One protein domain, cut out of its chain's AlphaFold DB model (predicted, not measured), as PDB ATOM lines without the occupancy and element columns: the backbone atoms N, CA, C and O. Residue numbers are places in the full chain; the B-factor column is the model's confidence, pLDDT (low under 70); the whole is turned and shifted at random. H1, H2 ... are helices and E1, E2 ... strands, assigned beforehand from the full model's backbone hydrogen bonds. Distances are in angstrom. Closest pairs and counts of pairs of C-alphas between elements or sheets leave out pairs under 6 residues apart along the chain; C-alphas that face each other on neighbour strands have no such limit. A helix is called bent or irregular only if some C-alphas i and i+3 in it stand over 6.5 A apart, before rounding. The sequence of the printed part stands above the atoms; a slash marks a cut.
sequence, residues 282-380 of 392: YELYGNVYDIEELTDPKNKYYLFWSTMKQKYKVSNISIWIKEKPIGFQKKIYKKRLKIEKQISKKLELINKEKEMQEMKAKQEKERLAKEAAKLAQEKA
ATOM      1  N   TYR A 282     -42.677  -3.531  15.340       93.31
ATOM      2  CA  TYR A 282     -42.057  -2.585  16.256       93.31
ATOM      3  C   TYR A 282     -41.316  -1.489  15.497       93.31
ATOM      4  O   TYR A 282     -40.893  -1.658  14.358       93.31
ATOM      5  N   GLU A 283     -41.138  -0.353  16.160       92.38
ATOM      6  CA  GLU A 283     -40.464   0.803  15.585       92.38
ATOM      7  C   GLU A 283     -39.066   0.961  16.188       92.38
ATOM      8  O   GLU A 283     -38.871   0.865  17.404       92.38
ATOM      9  N   LEU A 284     -38.080   1.223  15.335       94.06
ATOM     10  CA  LEU A 284     -36.714   1.542  15.725       94.06
ATOM     11  C   LEU A 284     -36.225   2.734  14.901       94.06
ATOM     12  O   LEU A 284     -35.971   2.613  13.703       94.06
ATOM     13  N   TYR A 285     -36.025   3.873  15.571       93.44
ATOM     14  CA  TYR A 285     -35.525   5.103  14.950       93.44
ATOM     15  C   TYR A 285     -36.343   5.518  13.707       93.44
ATOM     16  O   TYR A 285     -35.767   5.772  12.650       93.44
ATOM     17  N   GLY A 286     -37.679   5.524  13.813       90.81
ATOM     18  CA  GLY A 286     -38.585   5.916  12.724       90.81
ATOM     19  C   GLY A 286     -38.832   4.852  11.650       90.81
ATOM     20  O   GLY A 286     -39.543   5.123  10.691       90.81
ATOM     21  N   ASN A 287     -38.234   3.662  11.770       93.31
ATOM     22  CA  ASN A 287     -38.414   2.567  10.814       93.31
ATOM     23  C   ASN A 287     -39.200   1.429  11.469       93.31
ATOM     24  O   ASN A 287     -38.914   1.071  12.616       93.31
ATOM     25  N   VAL A 288     -40.158   0.866  10.735       93.75
ATOM     26  CA  VAL A 288     -41.014  -0.239  11.185       93.75
ATOM     27  C   VAL A 288     -40.388  -1.572  10.777       93.75
ATOM     28  O   VAL A 288     -39.932  -1.722   9.647       93.75
ATOM     29  N   TYR A 289     -40.356  -2.520  11.710       93.94
ATOM     30  CA  TYR A 289     -39.794  -3.859  11.545       93.94
ATOM     31  C   TYR A 289     -40.751  -4.918  12.089       93.94
ATOM     32  O   TYR A 289     -41.500  -4.652  13.032       93.94
ATOM     33  N   ASP A 290     -40.680  -6.128  11.544       94.31
ATOM     34  CA  ASP A 290     -41.529  -7.243  11.963       94.31
ATOM     35  C   ASP A 290     -41.113  -7.793  13.328       94.31
ATOM     36  O   ASP A 290     -39.924  -7.936  13.635       94.31
ATOM     37  N   ILE A 291     -42.098  -8.151  14.157       92.12
ATOM     38  CA  ILE A 291     -41.854  -8.730  15.485       92.12
ATOM     39  C   ILE A 291     -41.085 -10.056  15.409       92.12
ATOM     40  O   ILE A 291     -40.351 -10.393  16.339       92.12
ATOM     41  N   GLU A 292     -41.182 -10.762  14.280       92.62
ATOM     42  CA  GLU A 292     -40.469 -12.012  14.020       92.62
ATOM     43  C   GLU A 292     -38.944 -11.846  14.132       92.62
ATOM     44  O   GLU A 292     -38.252 -12.784  14.524       92.62
ATOM     45  N   GLU A 293     -38.391 -10.648  13.876       92.44
ATOM     46  CA  GLU A 293     -36.962 -10.382  14.115       92.44
ATOM     47  C   GLU A 293     -36.560 -10.609  15.581       92.44
ATOM     48  O   GLU A 293     -35.412 -10.961  15.867       92.44
ATOM     49  N   LEU A 294     -37.496 -10.394  16.508       91.25
ATOM     50  CA  LEU A 294     -37.287 -10.425  17.954       91.25
ATOM     51  C   LEU A 294     -37.675 -11.767  18.580       91.25
ATOM     52  O   LEU A 294     -37.057 -12.167  19.571       91.25
ATOM     53  N   THR A 295     -38.710 -12.424  18.056       89.12
ATOM     54  CA  THR A 295     -39.279 -13.647  18.640       89.12
ATOM     55  C   THR A 295     -38.710 -14.913  18.028       89.12
ATOM     56  O   THR A 295     -38.498 -15.880  18.761       89.12
ATOM     57  N   ASP A 296     -38.425 -14.911  16.725       91.75
ATOM     58  CA  ASP A 296     -38.240 -16.158  15.994       91.75
ATOM     59  C   ASP A 296     -36.770 -16.560  15.920       91.75
ATOM     60  O   ASP A 296     -35.978 -15.887  15.258       91.75
ATOM     61  N   PRO A 297     -36.376 -17.721  16.480       92.62
ATOM     62  CA  PRO A 297     -34.984 -18.170  16.456       92.62
ATOM     63  C   PRO A 297     -34.422 -18.419  15.053       92.62
ATOM     64  O   PRO A 297     -33.207 -18.459  14.870       92.62
ATOM     65  N   LYS A 298     -35.306 -18.617  14.067       92.81
ATOM     66  CA  LYS A 298     -34.947 -18.809  12.657       92.81
ATOM     67  C   LYS A 298     -34.612 -17.495  11.956       92.81
ATOM     68  O   LYS A 298     -33.978 -17.520  10.900       92.81
ATOM     69  N   ASN A 299     -35.035 -16.359  12.509       93.75
ATOM     70  CA  ASN A 299     -34.777 -15.069  11.902       93.75
ATOM     71  C   ASN A 299     -33.280 -14.726  11.994       93.75
ATOM     72  O   ASN A 299     -32.620 -14.922  13.017       93.75
ATOM     73  N   LYS A 300     -32.739 -14.166  10.910       90.81
ATOM     74  CA  LYS A 300     -31.329 -13.776  10.771       90.81
ATOM     75  C   LYS A 300     -30.886 -12.782  11.854       90.81
ATOM     76  O   LYS A 300     -29.719 -12.776  12.247       90.81
ATOM     77  N   TYR A 301     -31.811 -11.959  12.350       93.00
ATOM     78  CA  TYR A 301     -31.544 -10.919  13.346       93.00
ATOM     79  C   TYR A 301     -31.783 -11.358  14.794       93.00
ATOM     80  O   TYR A 301     -31.416 -10.629  15.719       93.00
ATOM     81  N   TYR A 302     -32.300 -12.568  15.017       94.38
ATOM     82  CA  TYR A 302     -32.640 -13.058  16.352       94.38
ATOM     83  C   TYR A 302     -31.446 -13.074  17.307       94.38
ATOM     84  O   TYR A 302     -31.540 -12.621  18.444       94.38
ATOM     85  N   LEU A 303     -30.281 -13.539  16.847       92.88
ATOM     86  CA  LEU A 303     -29.053 -13.559  17.651       92.88
ATOM     87  C   LEU A 303     -28.646 -12.153  18.102       92.88
ATOM     88  O   LEU A 303     -28.298 -11.947  19.266       92.88
ATOM     89  N   PHE A 304     -28.730 -11.170  17.204       95.25
ATOM     90  CA  PHE A 304     -28.451  -9.779  17.546       95.25
ATOM     91  C   PHE A 304     -29.390  -9.295  18.651       95.25
ATOM     92  O   PHE A 304     -28.929  -8.798  19.682       95.25
ATOM     93  N   TRP A 305     -30.692  -9.500  18.482       94.94
ATOM     94  CA  TRP A 305     -31.672  -9.069  19.465       94.94
ATOM     95  C   TRP A 305     -31.568  -9.841  20.784       94.94
ATOM     96  O   TRP A 305     -31.616  -9.226  21.845       94.94
ATOM     97  N   SER A 306     -31.286 -11.140  20.757       94.31
ATOM     98  CA  SER A 306     -31.032 -11.957  21.947       94.31
ATOM     99  C   SER A 306     -29.819 -11.453  22.742       94.31
ATOM    100  O   SER A 306     -29.912 -11.250  23.956       94.31
ATOM    101  N   THR A 307     -28.705 -11.119  22.076       94.75
ATOM    102  CA  THR A 307     -27.547 -10.518  22.769       94.75
ATOM    103  C   THR A 307     -27.869  -9.147  23.362       94.75
ATOM    104  O   THR A 307     -27.426  -8.833  24.468       94.75
ATOM    105  N   MET A 308     -28.681  -8.334  22.677       93.56
ATOM    106  CA  MET A 308     -29.175  -7.066  23.218       93.56
ATOM    107  C   MET A 308     -30.068  -7.303  24.445       93.56
ATOM    108  O   MET A 308     -29.891  -6.632  25.463       93.56
ATOM    109  N   LYS A 309     -30.953  -8.303  24.392       94.38
ATOM    110  CA  LYS A 309     -31.838  -8.703  25.492       94.38
ATOM    111  C   LYS A 309     -31.041  -9.043  26.743       94.38
ATOM    112  O   LYS A 309     -31.296  -8.501  27.816       94.38
ATOM    113  N   GLN A 310     -30.028  -9.893  26.578       94.62
ATOM    114  CA  GLN A 310     -29.140 -10.334  27.649       94.62
ATOM    115  C   GLN A 310     -28.292  -9.184  28.196       94.62
ATOM    116  O   GLN A 310     -28.196  -9.007  29.410       94.62
ATOM    117  N   LYS A 311     -27.714  -8.361  27.312       94.88
ATOM    118  CA  LYS A 311     -26.846  -7.243  27.698       94.88
ATOM    119  C   LYS A 311     -27.571  -6.207  28.551       94.88
ATOM    120  O   LYS A 311     -26.987  -5.684  29.497       94.88
ATOM    121  N   TYR A 312     -28.815  -5.896  28.201       93.38
ATOM    122  CA  TYR A 312     -29.603  -4.877  28.892       93.38
ATOM    123  C   TYR A 312     -30.566  -5.454  29.935       93.38
ATOM    124  O   TYR A 312     -31.215  -4.677  30.628       93.38
ATOM    125  N   LYS A 313     -30.610  -6.786  30.094       94.50
ATOM    126  CA  LYS A 313     -31.485  -7.513  31.030       94.50
ATOM    127  C   LYS A 313     -32.957  -7.111  30.893       94.50
ATOM    128  O   LYS A 313     -33.635  -6.849  31.880       94.50
ATOM    129  N   VAL A 314     -33.437  -7.044  29.653       92.50
ATOM    130  CA  VAL A 314     -34.805  -6.610  29.333       92.50
ATOM    131  C   VAL A 314     -35.690  -7.801  28.990       92.50
ATOM    132  O   VAL A 314     -35.264  -8.722  28.297       92.50
ATOM    133  N   SER A 315     -36.933  -7.798  29.468       88.06
ATOM    134  CA  SER A 315     -37.914  -8.845  29.156       88.06
ATOM    135  C   SER A 315     -38.501  -8.665  27.755       88.06
ATOM    136  O   SER A 315     -38.559  -9.632  26.990       88.06
ATOM    137  N   ASN A 316     -38.858  -7.427  27.400       90.38
ATOM    138  CA  ASN A 316     -39.409  -7.051  26.104       90.38
ATOM    139  C   ASN A 316     -38.573  -5.936  25.452       90.38
ATOM    140  O   ASN A 316     -38.501  -4.814  25.953       90.38
ATOM    141  N   ILE A 317     -37.933  -6.257  24.326       92.06
ATOM    142  CA  ILE A 317     -37.076  -5.321  23.592       92.06
ATOM    143  C   ILE A 317     -37.883  -4.235  22.881       92.06
ATOM    144  O   ILE A 317     -37.411  -3.103  22.838       92.06
ATOM    145  N   SER A 318     -39.065  -4.537  22.338       90.62
ATOM    146  CA  SER A 318     -39.819  -3.560  21.541       90.62
ATOM    147  C   SER A 318     -40.272  -2.379  22.400       90.62
ATOM    148  O   SER A 318     -40.057  -1.225  22.030       90.62
ATOM    149  N   ILE A 319     -40.792  -2.661  23.597       90.50
ATOM    150  CA  ILE A 319     -41.152  -1.646  24.599       90.50
ATOM    151  C   ILE A 319     -39.899  -0.895  25.056       90.50
ATOM    152  O   ILE A 319     -39.860   0.334  25.043       90.50
ATOM    153  N   TRP A 320     -38.837  -1.633  25.385       93.62
ATOM    154  CA  TRP A 320     -37.598  -1.031  25.862       93.62
ATOM    155  C   TRP A 320     -36.967  -0.073  24.846       93.62
ATOM    156  O   TRP A 320     -36.445   0.963  25.242       93.62
ATOM    157  N   ILE A 321     -37.009  -0.379  23.546       93.44
ATOM    158  CA  ILE A 321     -36.505   0.519  22.496       93.44
ATOM    159  C   ILE A 321     -37.308   1.823  22.473       93.44
ATOM    160  O   ILE A 321     -36.692   2.891  22.416       93.44
ATOM    161  N   LYS A 322     -38.644   1.741  22.555       90.81
ATOM    162  CA  LYS A 322     -39.543   2.909  22.527       90.81
ATOM    163  C   LYS A 322     -39.280   3.877  23.681       90.81
ATOM    164  O   LYS A 322     -39.283   5.083  23.475       90.81
ATOM    165  N   GLU A 323     -38.967   3.362  24.868       93.62
ATOM    166  CA  GLU A 323     -38.666   4.185  26.049       93.62
ATOM    167  C   GLU A 323     -37.305   4.900  25.982       93.62
ATOM    168  O   GLU A 323     -37.031   5.809  26.771       93.62
ATOM    169  N   LYS A 324     -36.395   4.481  25.092       94.19
ATOM    170  CA  LYS A 324     -35.044   5.054  25.031       94.19
ATOM    171  C   LYS A 324     -34.991   6.318  24.179       94.19
ATOM    172  O   LYS A 324     -35.668   6.404  23.158       94.19
ATOM    173  N   PRO A 325     -34.096   7.268  24.525       95.31
ATOM    174  CA  PRO A 325     -33.934   8.490  23.751       95.31
ATOM    175  C   PRO A 325     -33.500   8.183  22.315       95.31
ATOM    176  O   PRO A 325     -32.717   7.262  22.060       95.31
ATOM    177  N   ILE A 326     -33.935   9.033  21.384       93.62
ATOM    178  CA  ILE A 326     -33.699   8.919  19.936       93.62
ATOM    179  C   ILE A 326     -32.212   8.697  19.603       93.62
ATOM    180  O   ILE A 326     -31.866   7.868  18.760       93.62
ATOM    181  N   GLY A 327     -31.297   9.375  20.306       95.00
ATOM    182  CA  GLY A 327     -29.852   9.205  20.105       95.00
ATOM    183  C   GLY A 327     -29.339   7.794  20.425       95.00
ATOM    184  O   GLY A 327     -28.398   7.310  19.792       95.00
ATOM    185  N   PHE A 328     -29.967   7.103  21.377       94.12
ATOM    186  CA  PHE A 328     -29.655   5.715  21.701       94.12
ATOM    187  C   PHE A 328     -30.264   4.752  20.679       94.12
ATOM    188  O   PHE A 328     -29.560   3.858  20.202       94.12
ATOM    189  N   GLN A 329     -31.511   4.989  20.258       93.62
ATOM    190  CA  GLN A 329     -32.140   4.229  19.173       93.62
ATOM    191  C   GLN A 329     -31.299   4.296  17.889       93.62
ATOM    192  O   GLN A 329     -31.001   3.265  17.292       93.62
ATOM    193  N   LYS A 330     -30.767   5.478  17.542       95.75
ATOM    194  CA  LYS A 330     -29.838   5.669  16.414       95.75
ATOM    195  C   LYS A 330     -28.584   4.795  16.519       95.75
ATOM    196  O   LYS A 330     -28.104   4.268  15.515       95.75
ATOM    197  N   LYS A 331     -28.021   4.632  17.724       95.62
ATOM    198  CA  LYS A 331     -26.848   3.767  17.950       95.62
ATOM    199  C   LYS A 331     -27.189   2.295  17.725       95.62
ATOM    200  O   LYS A 331     -26.379   1.584  17.135       95.62
ATOM    201  N   ILE A 332     -28.359   1.845  18.181       95.06
ATOM    202  CA  ILE A 332     -28.842   0.478  17.948       95.06
ATOM    203  C   ILE A 332     -29.096   0.256  16.460       95.06
ATOM    204  O   ILE A 332     -28.583  -0.710  15.905       95.06
ATOM    205  N   TYR A 333     -29.776   1.190  15.800       95.38
ATOM    206  CA  TYR A 333     -30.039   1.142  14.365       95.38
ATOM    207  C   TYR A 333     -28.746   1.011  13.545       95.38
ATOM    208  O   TYR A 333     -28.609   0.099  12.732       95.38
ATOM    209  N   LYS A 334     -27.720   1.822  13.841       96.12
ATOM    210  CA  LYS A 334     -26.397   1.695  13.200       96.12
ATOM    211  C   LYS A 334     -25.745   0.327  13.428       96.12
ATOM    212  O   LYS A 334     -25.011  -0.143  12.562       96.12
ATOM    213  N   LYS A 335     -25.954  -0.302  14.589       95.19
ATOM    214  CA  LYS A 335     -25.442  -1.655  14.864       95.19
ATOM    215  C   LYS A 335     -26.211  -2.715  14.083       95.19
ATOM    216  O   LYS A 335     -25.558  -3.561  13.478       95.19
ATOM    217  N   ARG A 336     -27.544  -2.622  14.036       94.31
ATOM    218  CA  ARG A 336     -28.397  -3.483  13.203       94.31
ATOM    219  C   ARG A 336     -27.945  -3.426  11.743       94.31
ATOM    220  O   ARG A 336     -27.612  -4.464  11.191       94.31
ATOM    221  N   LEU A 337     -27.779  -2.227  11.175       94.69
ATOM    222  CA  LEU A 337     -27.311  -2.036   9.793       94.69
ATOM    223  C   LEU A 337     -25.938  -2.667   9.512       94.69
ATOM    224  O   LEU A 337     -25.685  -3.176   8.422       94.69
ATOM    225  N   LYS A 338     -25.006  -2.624  10.472       95.44
ATOM    226  CA  LYS A 338     -23.701  -3.286  10.308       95.44
ATOM    227  C   LYS A 338     -23.851  -4.804  10.240       95.44
ATOM    228  O   LYS A 338     -23.164  -5.438   9.445       95.44
ATOM    229  N   ILE A 339     -24.727  -5.363  11.067       93.56
ATOM    230  CA  ILE A 339     -24.999  -6.800  11.106       93.56
ATOM    231  C   ILE A 339     -25.733  -7.238   9.844       93.56
ATOM    232  O   ILE A 339     -25.338  -8.226   9.244       93.56
ATOM    233  N   GLU A 340     -26.714  -6.466   9.389       92.62
ATOM    234  CA  GLU A 340     -27.389  -6.661   8.105       92.62
ATOM    235  C   GLU A 340     -26.381  -6.760   6.958       92.62
ATOM    236  O   GLU A 340     -26.340  -7.770   6.263       92.62
ATOM    237  N   LYS A 341     -25.444  -5.810   6.855       94.06
ATOM    238  CA  LYS A 341     -24.364  -5.880   5.854       94.06
ATOM    239  C   LYS A 341     -23.489  -7.130   5.989       94.06
ATOM    240  O   LYS A 341     -23.044  -7.673   4.983       94.06
ATOM    241  N   GLN A 342     -23.197  -7.579   7.210       92.62
ATOM    242  CA  GLN A 342     -22.412  -8.800   7.430       92.62
ATOM    243  C   GLN A 342     -23.187 -10.062   7.043       92.62
ATOM    244  O   GLN A 342     -22.608 -10.978   6.466       92.62
ATOM    245  N   ILE A 343     -24.483 -10.108   7.346       90.94
ATOM    246  CA  ILE A 343     -25.364 -11.224   7.012       90.94
ATOM    247  C   ILE A 343     -25.557 -11.303   5.500       90.94
ATOM    248  O   ILE A 343     -25.404 -12.389   4.950       90.94
ATOM    249  N   SER A 344     -25.804 -10.180   4.819       90.44
ATOM    250  CA  SER A 344     -25.920 -10.147   3.357       90.44
ATOM    251  C   SER A 344     -24.651 -10.669   2.686       90.44
ATOM    252  O   SER A 344     -24.735 -11.574   1.864       90.44
ATOM    253  N   LYS A 345     -23.466 -10.231   3.134       92.88
ATOM    254  CA  LYS A 345     -22.186 -10.759   2.630       92.88
ATOM    255  C   LYS A 345     -22.027 -12.264   2.856       92.88
ATOM    256  O   LYS A 345     -21.544 -12.969   1.979       92.88
ATOM    257  N   LYS A 346     -22.416 -12.771   4.030       90.94
ATOM    258  CA  LYS A 346     -22.362 -14.214   4.316       90.94
ATOM    259  C   LYS A 346     -23.330 -15.004   3.439       90.94
ATOM    260  O   LYS A 346     -22.969 -16.073   2.966       90.94
ATOM    261  N   LEU A 347     -24.535 -14.486   3.210       90.25
ATOM    262  CA  LEU A 347     -25.520 -15.121   2.336       90.25
ATOM    263  C   LEU A 347     -25.064 -15.134   0.878       90.25
ATOM    264  O   LEU A 347     -25.219 -16.154   0.218       90.25
ATOM    265  N   GLU A 348     -24.452 -14.052   0.395       92.62
ATOM    266  CA  GLU A 348     -23.848 -14.011  -0.941       92.62
ATOM    267  C   GLU A 348     -22.749 -15.067  -1.100       92.62
ATOM    268  O   GLU A 348     -22.696 -15.742  -2.124       92.62
ATOM    269  N   LEU A 349     -21.895 -15.250  -0.087       92.44
ATOM    270  CA  LEU A 349     -20.862 -16.289  -0.106       92.44
ATOM    271  C   LEU A 349     -21.469 -17.696  -0.129       92.44
ATOM    272  O   LEU A 349     -21.080 -18.505  -0.964       92.44
ATOM    273  N   ILE A 350     -22.465 -17.964   0.720       92.00
ATOM    274  CA  ILE A 350     -23.161 -19.260   0.755       92.00
ATOM    275  C   ILE A 350     -23.848 -19.550  -0.585       92.00
ATOM    276  O   ILE A 350     -23.810 -20.680  -1.065       92.00
ATOM    277  N   ASN A 351     -24.471 -18.546  -1.207       91.50
ATOM    278  CA  ASN A 351     -25.108 -18.722  -2.511       91.50
ATOM    279  C   ASN A 351     -24.073 -19.013  -3.604       91.50
ATOM    280  O   ASN A 351     -24.269 -19.949  -4.369       91.50
ATOM    281  N   LYS A 352     -22.934 -18.307  -3.617       93.81
ATOM    282  CA  LYS A 352     -21.828 -18.597  -4.548       93.81
ATOM    283  C   LYS A 352     -21.250 -19.999  -4.356       93.81
ATOM    284  O   LYS A 352     -20.919 -20.669  -5.329       93.81
ATOM    285  N   GLU A 353     -21.129 -20.461  -3.112       92.19
ATOM    286  CA  GLU A 353     -20.692 -21.829  -2.815       92.19
ATOM    287  C   GLU A 353     -21.691 -22.866  -3.334       92.19
ATOM    288  O   GLU A 353     -21.276 -23.852  -3.943       92.19
ATOM    289  N   LYS A 354     -22.997 -22.629  -3.160       92.94
ATOM    290  CA  LYS A 354     -24.047 -23.497  -3.709       92.94
ATOM    291  C   LYS A 354     -24.028 -23.527  -5.233       92.94
ATOM    292  O   LYS A 354     -24.033 -24.611  -5.802       92.94
ATOM    293  N   GLU A 355     -23.917 -22.375  -5.889       92.94
ATOM    294  CA  GLU A 355     -23.788 -22.289  -7.350       92.94
ATOM    295  C   GLU A 355     -22.552 -23.052  -7.848       92.94
ATOM    296  O   GLU A 355     -22.622 -23.802  -8.822       92.94
ATOM    297  N   MET A 356     -21.420 -22.933  -7.145       92.62
ATOM    298  CA  MET A 356     -20.205 -23.675  -7.477       92.62
ATOM    299  C   MET A 356     -20.377 -25.188  -7.280       92.62
ATOM    300  O   MET A 356     -19.892 -25.970  -8.100       92.62
ATOM    301  N   GLN A 357     -21.054 -25.618  -6.214       92.12
ATOM    302  CA  GLN A 357     -21.364 -27.030  -5.974       92.12
ATOM    303  C   GLN A 357     -22.320 -27.585  -7.032       92.12
ATOM    304  O   GLN A 357     -22.086 -28.677  -7.543       92.12
ATOM    305  N   GLU A 358     -23.346 -26.829  -7.420       94.00
ATOM    306  CA  GLU A 358     -24.273 -27.212  -8.486       94.00
ATOM    307  C   GLU A 358     -23.571 -27.315  -9.843       94.00
ATOM    308  O   GLU A 358     -23.811 -28.265 -10.588       94.00
ATOM    309  N   MET A 359     -22.657 -26.391 -10.154       93.06
ATOM    310  CA  MET A 359     -21.827 -26.454 -11.362       93.06
ATOM    311  C   MET A 359     -20.915 -27.683 -11.363       93.06
ATOM    312  O   MET A 359     -20.858 -28.395 -12.365       93.06
ATOM    313  N   LYS A 360     -20.251 -27.984 -10.240       93.62
ATOM    314  CA  LYS A 360     -19.427 -29.196 -10.098       93.62
ATOM    315  C   LYS A 360     -20.261 -30.468 -10.240       93.62
ATOM    316  O   LYS A 360     -19.873 -31.359 -10.986       93.62
ATOM    317  N   ALA A 361     -21.433 -30.525  -9.608       94.25
ATOM    318  CA  ALA A 361     -22.342 -31.663  -9.711       94.25
ATOM    319  C   ALA A 361     -22.874 -31.854 -11.143       94.25
ATOM    320  O   ALA A 361     -23.020 -32.986 -11.602       94.25
ATOM    321  N   LYS A 362     -23.142 -30.763 -11.878       94.44
ATOM    322  CA  LYS A 362     -23.500 -30.827 -13.304       94.44
ATOM    323  C   LYS A 362     -22.344 -31.362 -14.151       94.44
ATOM    324  O   LYS A 362     -22.569 -32.263 -14.951       94.44
ATOM    325  N   GLN A 363     -21.123 -30.866 -13.940       92.44
ATOM    326  CA  GLN A 363     -19.928 -31.344 -14.648       92.44
ATOM    327  C   GLN A 363     -19.635 -32.823 -14.362       92.44
ATOM    328  O   GLN A 363     -19.287 -33.570 -15.272       92.44
ATOM    329  N   GLU A 364     -19.799 -33.267 -13.118       94.25
ATOM    330  CA  GLU A 364     -19.612 -34.666 -12.729       94.25
ATOM    331  C   GLU A 364     -20.665 -35.577 -13.369       94.25
ATOM    332  O   GLU A 364     -20.313 -36.593 -13.969       94.25
ATOM    333  N   LYS A 365     -21.942 -35.175 -13.345       94.12
ATOM    334  CA  LYS A 365     -23.013 -35.890 -14.057       94.12
ATOM    335  C   LYS A 365     -22.745 -35.984 -15.557       94.12
ATOM    336  O   LYS A 365     -22.965 -37.039 -16.144       94.12
ATOM    337  N   GLU A 366     -22.251 -34.913 -16.175       95.06
ATOM    338  CA  GLU A 366     -21.898 -34.915 -17.596       95.06
ATOM    339  C   GLU A 366     -20.712 -35.848 -17.894       95.06
ATOM    340  O   GLU A 366     -20.740 -36.579 -18.885       95.06
ATOM    341  N   ARG A 367     -19.688 -35.882 -17.028       94.69
ATOM    342  CA  ARG A 367     -18.559 -36.821 -17.161       94.69
ATOM    343  C   ARG A 367     -19.010 -38.275 -17.052       94.69
ATOM    344  O   ARG A 367     -18.660 -39.066 -17.923       94.69
ATOM    345  N   LEU A 368     -19.818 -38.603 -16.043       94.88
ATOM    346  CA  LEU A 368     -20.363 -39.952 -15.859       94.88
ATOM    347  C   LEU A 368     -21.250 -40.373 -17.039       94.88
ATOM    348  O   LEU A 368     -21.175 -41.513 -17.488       94.88
ATOM    349  N   ALA A 369     -22.044 -39.452 -17.594       95.06
ATOM    350  CA  ALA A 369     -22.850 -39.720 -18.785       95.06
ATOM    351  C   ALA A 369     -21.983 -40.018 -20.023       95.06
ATOM    352  O   ALA A 369     -22.284 -40.950 -20.768       95.06
ATOM    353  N   LYS A 370     -20.886 -39.274 -20.229       94.56
ATOM    354  CA  LYS A 370     -19.933 -39.526 -21.327       94.56
ATOM    355  C   LYS A 370     -19.216 -40.869 -21.173       94.56
ATOM    356  O   LYS A 370     -19.058 -41.587 -22.155       94.56
ATOM    357  N   GLU A 371     -18.809 -41.222 -19.956       93.94
ATOM    358  CA  GLU A 371     -18.154 -42.502 -19.667       93.94
ATOM    359  C   GLU A 371     -19.104 -43.689 -19.880       93.94
ATOM    360  O   GLU A 371     -18.747 -44.652 -20.558       93.94
ATOM    361  N   ALA A 372     -20.351 -43.582 -19.410       93.62
ATOM    362  CA  ALA A 372     -21.380 -44.591 -19.648       93.62
ATOM    363  C   ALA A 372     -21.696 -44.766 -21.144       93.62
ATOM    364  O   ALA A 372     -21.851 -45.895 -21.613       93.62
ATOM    365  N   ALA A 373     -21.751 -43.668 -21.909       94.81
ATOM    366  CA  ALA A 373     -21.954 -43.717 -23.356       94.81
ATOM    367  C   ALA A 373     -20.796 -44.426 -24.077       94.81
ATOM    368  O   ALA A 373     -21.040 -45.246 -24.962       94.81
ATOM    369  N   LYS A 374     -19.548 -44.169 -23.665       94.69
ATOM    370  CA  LYS A 374     -18.366 -44.839 -24.222       94.69
ATOM    371  C   LYS A 374     -18.374 -46.343 -23.925       94.69
ATOM    372  O   LYS A 374     -18.179 -47.146 -24.832       94.69
ATOM    373  N   LEU A 375     -18.696 -46.731 -22.692       93.69
ATOM    374  CA  LEU A 375     -18.799 -48.140 -22.302       93.69
ATOM    375  C   LEU A 375     -19.927 -48.873 -23.055       93.69
ATOM    376  O   LEU A 375     -19.812 -50.056 -23.371       93.69
ATOM    377  N   ALA A 376     -21.029 -48.180 -23.358       93.06
ATOM    378  CA  ALA A 376     -22.111 -48.724 -24.175       93.06
ATOM    379  C   ALA A 376     -21.689 -48.930 -25.641       93.06
ATOM    380  O   ALA A 376     -22.060 -49.943 -26.234       93.06
ATOM    381  N   GLN A 377     -20.893 -48.015 -26.209       93.19
ATOM    382  CA  GLN A 377     -20.315 -48.175 -27.548       93.19
ATOM    383  C   GLN A 377     -19.356 -49.369 -27.609       93.19
ATOM    384  O   GLN A 377     -19.523 -50.221 -28.478       93.19
ATOM    385  N   GLU A 378     -18.436 -49.497 -26.647       93.25
ATOM    386  CA  GLU A 378     -17.497 -50.628 -26.576       93.25
ATOM    387  C   GLU A 378     -18.233 -51.976 -26.470       93.25
ATOM    388  O   GLU A 378     -17.902 -52.931 -27.172       93.25
ATOM    389  N   LYS A 379     -19.302 -52.053 -25.663       93.56
ATOM    390  CA  LYS A 379     -20.151 -53.256 -25.582       93.56
ATOM    391  C   LYS A 379     -20.882 -53.559 -26.892       93.56
ATOM    392  O   LYS A 379     -21.011 -54.725 -27.260       93.56
ATOM    393  N   ALA A 380     -21.377 -52.536 -27.586       91.38
ATOM    394  CA  ALA A 380     -22.052 -52.714 -28.869       91.38
ATOM    395  C   ALA A 380     -21.082 -53.192 -29.965       91.38
ATOM    396  O   ALA A 380     -21.447 -54.036 -30.781       91.38
TER     397      ALA A 380
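Overview. This is residues 282 to 380 of the 392 residues of an uncharacterized protein of Spiroplasma chinense (UniProt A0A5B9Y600). Picture a small head with one long arm: the strand hairpin E1 and E2, the short helices H1, H2 and H3 and the first part of the very long helix H4 make the head, and residues 345 to 380 of H4 stick out from it. H4 makes the longest axis, and the other named elements gather near its first part. You read 99 residues, with two named strands and four named helices in the order E1, E2, H1, H2, H3, H4; the two strands form one antiparallel sheet, order E1 - E2, and the class is mostly helix. The whole is extended, with a radius of gyration of the C-alphas of 24.2 A and spans of 81 by 22 by 21 A.

Arrangement. Start at the first printed residue with E1, residues 282 to 284, and go on to E2, residues 287 to 290; they are antiparallel neighbours and a hairpin, with 142 degrees between their directions. Look at N 282 and O 289, 2.8 A apart, and at N 284 and O 287, also 2.8 A apart, both within hydrogen-bond range. After one more residue comes H1, residues 292 to 295, which touches H2, residues 302 to 312; their closest C-alphas are those of Glu 293 and Tyr 302, 5.6 A apart. Next is H3, residues 317 to 323, close to H2 but not clearly touching it: their closest C-alphas, Lys 309 and Ile 317, are 6.5 A apart. H2 and H3 run the same way at a steep tilt of 53 degrees. Look back to E1 from H3 and you find their closest C-alphas, Tyr 282 and Ser 318, 5.8 A apart. The last element is H4, residues 326 to 380, close to H3 but not clearly touching it, with the closest C-alphas, Ile 321 and Gln 329, 6.6 A apart; they run opposite ways at a shallow tilt of 28 degrees. H4 is also close to H2 but not clearly touching it, the closest C-alphas being those of Phe 304 and Arg 336 at 7.6 A, and they run opposite ways at a shallow tilt of 29 degrees. Among the pairs that are apart are H1 and H4, and E2 and H3. Every O i to N i+4 pair is within hydrogen-bond range in H2, H3 and H4; H1 is too short for such a pair, and its 1 pair of O i and N i+3 is not within range.

Along the chain. Find C-alpha 282 at (-42.057, -2.585, 16.256), where E1 begins; it is 3 residues long, and E2 after it has 4 and measures 10.4 A from first to last C-alpha. H1 has 4 residues. Find C-alpha 302 at (-32.640, -13.058, 16.352); from there H2 runs 15.3 A to C-alpha 312. H3 measures 9.9 A over 7 residues. H4 begins at C-alpha 326, at (-33.699, 8.919, 19.936), and its 55 residues run 79.5 A to C-alpha 380 at (-22.052, -52.714, -28.869). No helix is bent.

Size, cuts and confidence. The two C-alphas farthest apart are those of Pro 325 and Ala 380, at 81.6 A. Leave out residues 345 to 380, which stand free, and the body of 63 residues spans 28 by 23 by 21 A, with a radius of gyration of 11.0 A. The printed part has no cut. The link from H1 to H2, with 6 residues, is short; the other links are tight, and none is long. The mean pLDDT of the printed part is 93.3, and no printed residue is under 70.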